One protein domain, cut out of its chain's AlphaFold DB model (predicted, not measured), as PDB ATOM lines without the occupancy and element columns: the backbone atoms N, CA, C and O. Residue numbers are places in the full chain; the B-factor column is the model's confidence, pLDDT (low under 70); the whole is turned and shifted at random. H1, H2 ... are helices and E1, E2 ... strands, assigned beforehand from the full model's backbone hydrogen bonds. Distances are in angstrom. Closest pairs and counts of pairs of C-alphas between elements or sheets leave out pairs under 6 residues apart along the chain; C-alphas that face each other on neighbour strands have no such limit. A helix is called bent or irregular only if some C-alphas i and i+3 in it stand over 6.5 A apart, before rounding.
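Overview. This is residues 617 to 671 of the 1257 residues of the protein "Phage-tail_3 domain-containing protein" of Candidatus Shapirobacteria bacterium (UniProt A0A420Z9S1). Two helices, H1 and H2, lie side by side and run opposite ways, and the short strand E1 makes the third corner of a triangle with them. A long loop, residues 629 to 647, folds back from the end of H1 past its start and leads into E1. The printed part has 55 residues, with two named helices and one named strand in the order H1, E1, H2; the class is mostly helix, though under half of the residues are in named elements. The whole is compact and rounded, with a radius of gyration of the C-alphas of 10.7 A and spans of 28 by 26 by 17 A.

Arrangement. Start at H2, residues 657 to 668, the longest helix by residues. It touches H1, residues 618 to 628, with residues 657 to 661 alone; look at the closest C-alphas, those of Ser 657 and Ile 625, 5.7 A apart. The two helices run opposite ways at a shallow tilt of 11 degrees. E1, residues 648 to 651, pairs with no named strand, and H1 and E1 are apart. E1 and H2 have 1 pair of C-alphas within 8 A, those of Ile 651 and Ala 660, at 7.0 A. In H1 every O i to N i+4 pair is within hydrogen-bond range; in H2 5 of 8 are.

Along the chain. Find C-alpha 618 at (39.098, 24.985, -6.854), where H1 begins; it runs 15.6 A to C-alpha 628. E1 runs 10.7 A from Gly 648 to Ile 651. H2 covers 17.0 A from C-alpha 657 at (43.017, 34.894, -16.802) to C-alpha 668 at (30.619, 27.031, -8.291). It is irregular, but only just: C-alphas 663 and 666 are 6.8 A apart.

Size, cuts and confidence. The two C-alphas farthest apart are those of Pro 643 and Gln 654, at 28.7 A. The link from H1 to E1 is long, with 19 residues, and the link from E1 to H2 is tight, with 5. The printed part has no cut. Its mean pLDDT is 92.2, and no printed residue is under 70.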
ATOM      1  N   GLN A 617      41.554  20.875  -6.290       94.81
ATOM      2  CA  GLN A 617      40.860  21.867  -5.466       94.81
ATOM      3  C   GLN A 617      40.644  23.163  -6.260       94.81
ATOM      4  O   GLN A 617      41.507  23.578  -7.038       94.81
ATOM      5  N   LEU A 618      39.480  23.794  -6.092       95.56
ATOM      6  CA  LEU A 618      39.098  24.985  -6.854       95.56
ATOM      7  C   LEU A 618      40.029  26.169  -6.562       95.56
ATOM      8  O   LEU A 618      40.354  26.919  -7.480       95.56
ATOM      9  N   ASP A 619      40.486  26.317  -5.320       94.94
ATOM     10  CA  ASP A 619      41.466  27.332  -4.927       94.94
ATOM     11  C   ASP A 619      42.794  27.172  -5.681       94.94
ATOM     12  O   ASP A 619      43.300  28.156  -6.208       94.94
ATOM     13  N   VAL A 620      43.306  25.946  -5.836       93.56
ATOM     14  CA  VAL A 620      44.524  25.632  -6.605       93.56
ATOM     15  C   VAL A 620      44.344  25.945  -8.091       93.56
ATOM     16  O   VAL A 620      45.245  26.498  -8.724       93.56
ATOM     17  N   VAL A 621      43.181  25.615  -8.664       94.50
ATOM     18  CA  VAL A 621      42.873  25.920 -10.074       94.50
ATOM     19  C   VAL A 621      42.827  27.425 -10.298       94.50
ATOM     20  O   VAL A 621      43.424  27.927 -11.253       94.50
ATOM     21  N   ILE A 622      42.120  28.150  -9.425       94.44
ATOM     22  CA  ILE A 622      42.069  29.606  -9.488       94.44
ATOM     23  C   ILE A 622      43.491  30.144  -9.340       94.44
ATOM     24  O   ILE A 622      43.883  30.901 -10.226       94.44
ATOM     25  N   ASP A 623      44.257  29.684  -8.337       93.38
ATOM     26  CA  ASP A 623      45.617  30.137  -8.013       93.38
ATOM     27  C   ASP A 623      46.586  30.046  -9.206       93.38
ATOM     28  O   ASP A 623      47.261  31.012  -9.586       93.38
ATOM     29  N   ASP A 624      46.582  28.904  -9.892       92.50
ATOM     30  CA  ASP A 624      47.388  28.705 -11.094       92.50
ATOM     31  C   ASP A 624      47.001  29.696 -12.208       92.50
ATOM     32  O   ASP A 624      47.872  30.342 -12.800       92.50
ATOM     33  N   ILE A 625      45.702  29.901 -12.470       93.25
ATOM     34  CA  ILE A 625      45.220  30.803 -13.535       93.25
ATOM     35  C   ILE A 625      45.631  32.265 -13.287       93.25
ATOM     36  O   ILE A 625      45.989  32.990 -14.228       93.25
ATOM     37  N   GLY A 626      45.575  32.735 -12.044       91.75
ATOM     38  CA  GLY A 626      46.001  34.096 -11.698       91.75
ATOM     39  C   GLY A 626      47.516  34.250 -11.629       91.75
ATOM     40  O   GLY A 626      48.012  35.284 -12.077       91.75
ATOM     41  N   THR A 627      48.263  33.210 -11.246       91.19
ATOM     42  CA  THR A 627      49.729  33.190 -11.393       91.19
ATOM     43  C   THR A 627      50.134  33.331 -12.867       91.19
ATOM     44  O   THR A 627      51.015  34.128 -13.200       91.19
ATOM     45  N   GLN A 628      49.422  32.673 -13.796       88.44
ATOM     46  CA  GLN A 628      49.588  32.904 -15.245       88.44
ATOM     47  C   GLN A 628      49.243  34.349 -15.654       88.44
ATOM     48  O   GLN A 628      49.847  34.918 -16.568       88.44
ATOM     49  N   GLY A 629      48.295  34.966 -14.945       89.12
ATOM     50  CA  GLY A 629      47.939  36.383 -15.049       89.12
ATOM     51  C   GLY A 629      48.953  37.345 -14.418       89.12
ATOM     52  O   GLY A 629      48.774  38.556 -14.544       89.12
ATOM     53  N   ARG A 630      50.030  36.822 -13.812       89.38
ATOM     54  CA  ARG A 630      51.065  37.549 -13.060       89.38
ATOM     55  C   ARG A 630      50.568  38.210 -11.773       89.38
ATOM     56  O   ARG A 630      51.102  39.251 -11.396       89.38
ATOM     57  N   LEU A 631      49.559  37.625 -11.135       88.75
ATOM     58  CA  LEU A 631      49.239  37.929  -9.743       88.75
ATOM     59  C   LEU A 631      50.229  37.193  -8.838       88.75
ATOM     60  O   LEU A 631      50.566  36.037  -9.096       88.75
ATOM     61  N   GLU A 632      50.720  37.873  -7.809       89.12
ATOM     62  CA  GLU A 632      51.485  37.244  -6.737       89.12
ATOM     63  C   GLU A 632      50.522  36.678  -5.686       89.12
ATOM     64  O   GLU A 632      49.387  37.137  -5.551       89.12
ATOM     65  N   SER A 633      50.967  35.713  -4.878       84.12
ATOM     66  CA  SER A 633      50.117  35.104  -3.842       84.12
ATOM     67  C   SER A 633      49.616  36.094  -2.781       84.12
ATOM     68  O   SER A 633      48.680  35.786  -2.054       84.12
ATOM     69  N   SER A 634      50.211  37.288  -2.684       89.44
ATOM     70  CA  SER A 634      49.730  38.381  -1.831       89.44
ATOM     71  C   SER A 634      48.639  39.251  -2.459       89.44
ATOM     72  O   SER A 634      48.018  40.031  -1.739       89.44
ATOM     73  N   ASP A 635      48.428  39.172  -3.775       89.94
ATOM     74  CA  ASP A 635      47.492  40.042  -4.500       89.94
ATOM     75  C   ASP A 635      46.037  39.555  -4.411       89.94
ATOM     76  O   ASP A 635      45.107  40.282  -4.775       89.94
ATOM     77  N   TRP A 636      45.820  38.335  -3.917       92.50
ATOM     78  CA  TRP A 636      44.502  37.718  -3.825       92.50
ATOM     79  C   TRP A 636      44.356  36.728  -2.668       92.50
ATOM     80  O   TRP A 636      45.333  36.290  -2.066       92.50
ATOM     81  N   ASP A 637      43.109  36.388  -2.366       93.56
ATOM     82  CA  ASP A 637      42.716  35.415  -1.357       93.56
ATOM     83  C   ASP A 637      41.656  34.480  -1.949       93.56
ATOM     84  O   ASP A 637      40.554  34.905  -2.306       93.56
ATOM     85  N   VAL A 638      42.015  33.204  -2.075       94.12
ATOM     86  CA  VAL A 638      41.167  32.138  -2.628       94.12
ATOM     87  C   VAL A 638      40.690  31.158  -1.551       94.12
ATOM     88  O   VAL A 638      40.138  30.110  -1.875       94.12
ATOM     89  N   THR A 639      40.881  31.485  -0.269       93.81
ATOM     90  CA  THR A 639      40.665  30.551   0.848       93.81
ATOM     91  C   THR A 639      39.235  30.006   0.902       93.81
ATOM     92  O   THR A 639      39.046  28.828   1.191       93.81
ATOM     93  N   GLU A 640      38.216  30.813   0.585       94.06
ATOM     94  CA  GLU A 640      36.822  30.339   0.594       94.06
ATOM     95  C   GLU A 640      36.523  29.288  -0.487       94.06
ATOM     96  O   GLU A 640      35.571  28.525  -0.346       94.06
ATOM     97  N   ALA A 641      37.336  29.200  -1.546       93.62
ATOM     98  CA  ALA A 641      37.154  28.224  -2.618       93.62
ATOM     99  C   ALA A 641      37.701  26.825  -2.274       93.62
ATOM    100  O   ALA A 641      37.332  25.853  -2.936       93.62
ATOM    101  N   SER A 642      38.535  26.697  -1.236       92.75
ATOM    102  CA  SER A 642      39.227  25.452  -0.874       92.75
ATOM    103  C   SER A 642      38.337  24.238  -0.541       92.75
ATOM    104  O   SER A 642      38.848  23.121  -0.585       92.75
ATOM    105  N   PRO A 643      37.053  24.369  -0.139       93.56
ATOM    106  CA  PRO A 643      36.182  23.207   0.067       93.56
ATOM    107  C   PRO A 643      35.650  22.582  -1.233       93.56
ATOM    108  O   PRO A 643      35.116  21.472  -1.198       93.56
ATOM    109  N   HIS A 644      35.738  23.291  -2.362       93.00
ATOM    110  CA  HIS A 644      35.174  22.863  -3.640       93.00
ATOM    111  C   HIS A 644      36.235  22.220  -4.530       93.00
ATOM    112  O   HIS A 644      37.374  22.670  -4.581       93.00
ATOM    113  N   THR A 645      35.838  21.209  -5.306       94.81
ATOM    114  CA  THR A 645      36.740  20.524  -6.241       94.81
ATOM    115  C   THR A 645      36.278  20.652  -7.690       94.81
ATOM    116  O   THR A 645      35.084  20.723  -7.994       94.81
ATOM    117  N   VAL A 646      37.250  20.674  -8.597       95.00
ATOM    118  CA  VAL A 646      37.103  20.702 -10.047       95.00
ATOM    119  C   VAL A 646      37.457  19.332 -10.596       95.00
ATOM    120  O   VAL A 646      38.615  18.914 -10.552       95.00
ATOM    121  N   ARG A 647      36.452  18.618 -11.118       94.12
ATOM    122  CA  ARG A 647      36.666  17.308 -11.753       94.12
ATOM    123  C   ARG A 647      37.456  17.436 -13.038       94.12
ATOM    124  O   ARG A 647      38.352  16.643 -13.267       94.12
ATOM    125  N   GLY A 648      37.138  18.446 -13.837       94.56
ATOM    126  CA  GLY A 648      37.762  18.678 -15.125       94.56
ATOM    127  C   GLY A 648      37.443  20.064 -15.649       94.56
ATOM    128  O   GLY A 648      36.288  20.482 -15.645       94.56
ATOM    129  N   PHE A 649      38.458  20.785 -16.106       94.75
ATOM    130  CA  PHE A 649      38.302  22.077 -16.767       94.75
ATOM    131  C   PHE A 649      39.438  22.272 -17.764       94.75
ATOM    132  O   PHE A 649      40.570  21.851 -17.518       94.75
ATOM    133  N   SER A 650      39.164  22.916 -18.900       91.88
ATOM    134  CA  SER A 650      40.230  23.254 -19.844       91.88
ATOM    135  C   SER A 650      40.088  24.621 -20.492       91.88
ATOM    136  O   SER A 650      39.003  25.082 -20.845       91.88
ATOM    137  N   ILE A 651      41.241  25.255 -20.701       91.25
ATOM    138  CA  ILE A 651      41.379  26.517 -21.422       91.25
ATOM    139  C   ILE A 651      41.860  26.183 -22.833       91.25
ATOM    140  O   ILE A 651      43.052  26.011 -23.065       91.25
ATOM    141  N   THR A 652      40.927  26.055 -23.775       86.62
ATOM    142  CA  THR A 652      41.187  25.561 -25.145       86.62
ATOM    143  C   THR A 652      41.434  26.662 -26.176       86.62
ATOM    144  O   THR A 652      41.791  26.392 -27.322       86.62
ATOM    145  N   LYS A 653      41.239  27.926 -25.796       86.38
ATOM    146  CA  LYS A 653      41.418  29.096 -26.662       86.38
ATOM    147  C   LYS A 653      42.191  30.180 -25.933       86.38
ATOM    148  O   LYS A 653      42.156  30.270 -24.710       86.38
ATOM    149  N   GLN A 654      42.839  31.053 -26.696       85.00
ATOM    150  CA  GLN A 654      43.514  32.209 -26.126       85.00
ATOM    151  C   GLN A 654      42.492  33.136 -25.447       85.00
ATOM    152  O   GLN A 654      41.598  33.680 -26.097       85.00
ATOM    153  N   MET A 655      42.638  33.321 -24.139       88.62
ATOM    154  CA  MET A 655      41.820  34.220 -23.326       88.62
ATOM    155  C   MET A 655      42.648  34.801 -22.178       88.62
ATOM    156  O   MET A 655      43.749  34.333 -21.905       88.62
ATOM    157  N   ASN A 656      42.149  35.862 -21.538       90.69
ATOM    158  CA  ASN A 656      42.792  36.413 -20.345       90.69
ATOM    159  C   ASN A 656      42.408  35.592 -19.098       90.69
ATOM    160  O   ASN A 656      41.355  34.953 -19.077       90.69
ATOM    161  N   SER A 657      43.246  35.631 -18.056       91.00
ATOM    162  CA  SER A 657      43.017  34.894 -16.802       91.00
ATOM    163  C   SER A 657      41.662  35.216 -16.170       91.00
ATOM    164  O   SER A 657      40.965  34.315 -15.719       91.00
ATOM    165  N   GLY A 658      41.238  36.484 -16.223       91.31
ATOM    166  CA  GLY A 658      39.931  36.902 -15.715       91.31
ATOM    167  C   GLY A 658      38.772  36.166 -16.388       91.31
ATOM    168  O   GLY A 658      37.927  35.615 -15.700       91.31
ATOM    169  N   ALA A 659      38.761  36.067 -17.719       92.25
ATOM    170  CA  ALA A 659      37.716  35.355 -18.448       92.25
ATOM    171  C   ALA A 659      37.745  33.840 -18.188       92.25
ATOM    172  O   ALA A 659      36.695  33.197 -18.246       92.25
ATOM    173  N   ALA A 660      38.923  33.262 -17.922       92.38
ATOM    174  CA  ALA A 660      39.033  31.854 -17.550       92.38
ATOM    175  C   ALA A 660      38.379  31.612 -16.179       92.38
ATOM    176  O   ALA A 660      37.508  30.753 -16.075       92.38
ATOM    177  N   ILE A 661      38.684  32.449 -15.181       93.06
ATOM    178  CA  ILE A 661      38.040  32.417 -13.854       93.06
ATOM    179  C   ILE A 661      36.531  32.669 -13.974       93.06
ATOM    180  O   ILE A 661      35.738  31.930 -13.395       93.06
ATOM    181  N   THR A 662      36.104  33.635 -14.795       93.31
ATOM    182  CA  THR A 662      34.677  33.909 -15.044       93.31
ATOM    183  C   THR A 662      33.925  32.703 -15.600       93.31
ATOM    184  O   THR A 662      32.727  32.581 -15.370       93.31
ATOM    185  N   SER A 663      34.601  31.787 -16.298       92.38
ATOM    186  CA  SER A 663      33.967  30.568 -16.815       92.38
ATOM    187  C   SER A 663      33.656  29.546 -15.711       92.38
ATOM    188  O   SER A 663      32.780  28.709 -15.905       92.38
ATOM    189  N   LEU A 664      34.332  29.629 -14.558       94.25
ATOM    190  CA  LEU A 664      34.110  28.767 -13.388       94.25
ATOM    191  C   LEU A 664      33.012  29.305 -12.458       94.25
ATOM    192  O   LEU A 664      32.311  28.521 -11.819       94.25
ATOM    193  N   MET A 665      32.830  30.632 -12.410       94.62
ATOM    194  CA  MET A 665      31.889  31.299 -11.497       94.62
ATOM    195  C   MET A 665      30.465  30.716 -11.546       94.62
ATOM    196  O   MET A 665      29.900  30.489 -10.477       94.62
ATOM    197  N   PRO A 666      29.866  30.403 -12.720       92.06
ATOM    198  CA  PRO A 666      28.499  29.893 -12.755       92.06
ATOM    199  C   PRO A 666      28.327  28.453 -12.274       92.06
ATOM    200  O   PRO A 666      27.221  28.089 -11.888       92.06
ATOM    201  N   GLY A 667      29.381  27.633 -12.312       93.62
ATOM    202  CA  GLY A 667      29.326  26.253 -11.823       93.62
ATOM    203  C   GLY A 667      29.463  26.163 -10.303       93.62
ATOM    204  O   GLY A 667      28.823  25.330  -9.670       93.62
ATOM    205  N   TYR A 668      30.264  27.055  -9.716       95.00
ATOM    206  CA  TYR A 668      30.619  27.031  -8.291       95.00
ATOM    207  C   TYR A 668      29.992  28.162  -7.466       95.00
ATOM    208  O   TYR A 668      30.195  28.213  -6.260       95.00
ATOM    209  N   PHE A 669      29.222  29.054  -8.098       94.50
ATOM    210  CA  PHE A 669      28.525  30.177  -7.462       94.50
ATOM    211  C   PHE A 669      29.440  31.053  -6.595       94.50
ATOM    212  O   PHE A 669      29.099  31.380  -5.462       94.50
ATOM    213  N   PHE A 670      30.590  31.463  -7.132       95.19
ATOM    214  CA  PHE A 670      31.489  32.404  -6.460       95.19
ATOM    215  C   PHE A 670      31.581  33.738  -7.189       95.19
ATOM    216  O   PHE A 670      31.427  33.813  -8.409       95.19
ATOM    217  N   ASP A 671      31.874  34.781  -6.425       94.19
ATOM    218  CA  ASP A 671      32.132  36.131  -6.898       94.19
ATOM    219  C   ASP A 671      33.583  36.538  -6.595       94.19
ATOM    220  O   ASP A 671      34.249  35.956  -5.737       94.19
TER     221      ASP A 671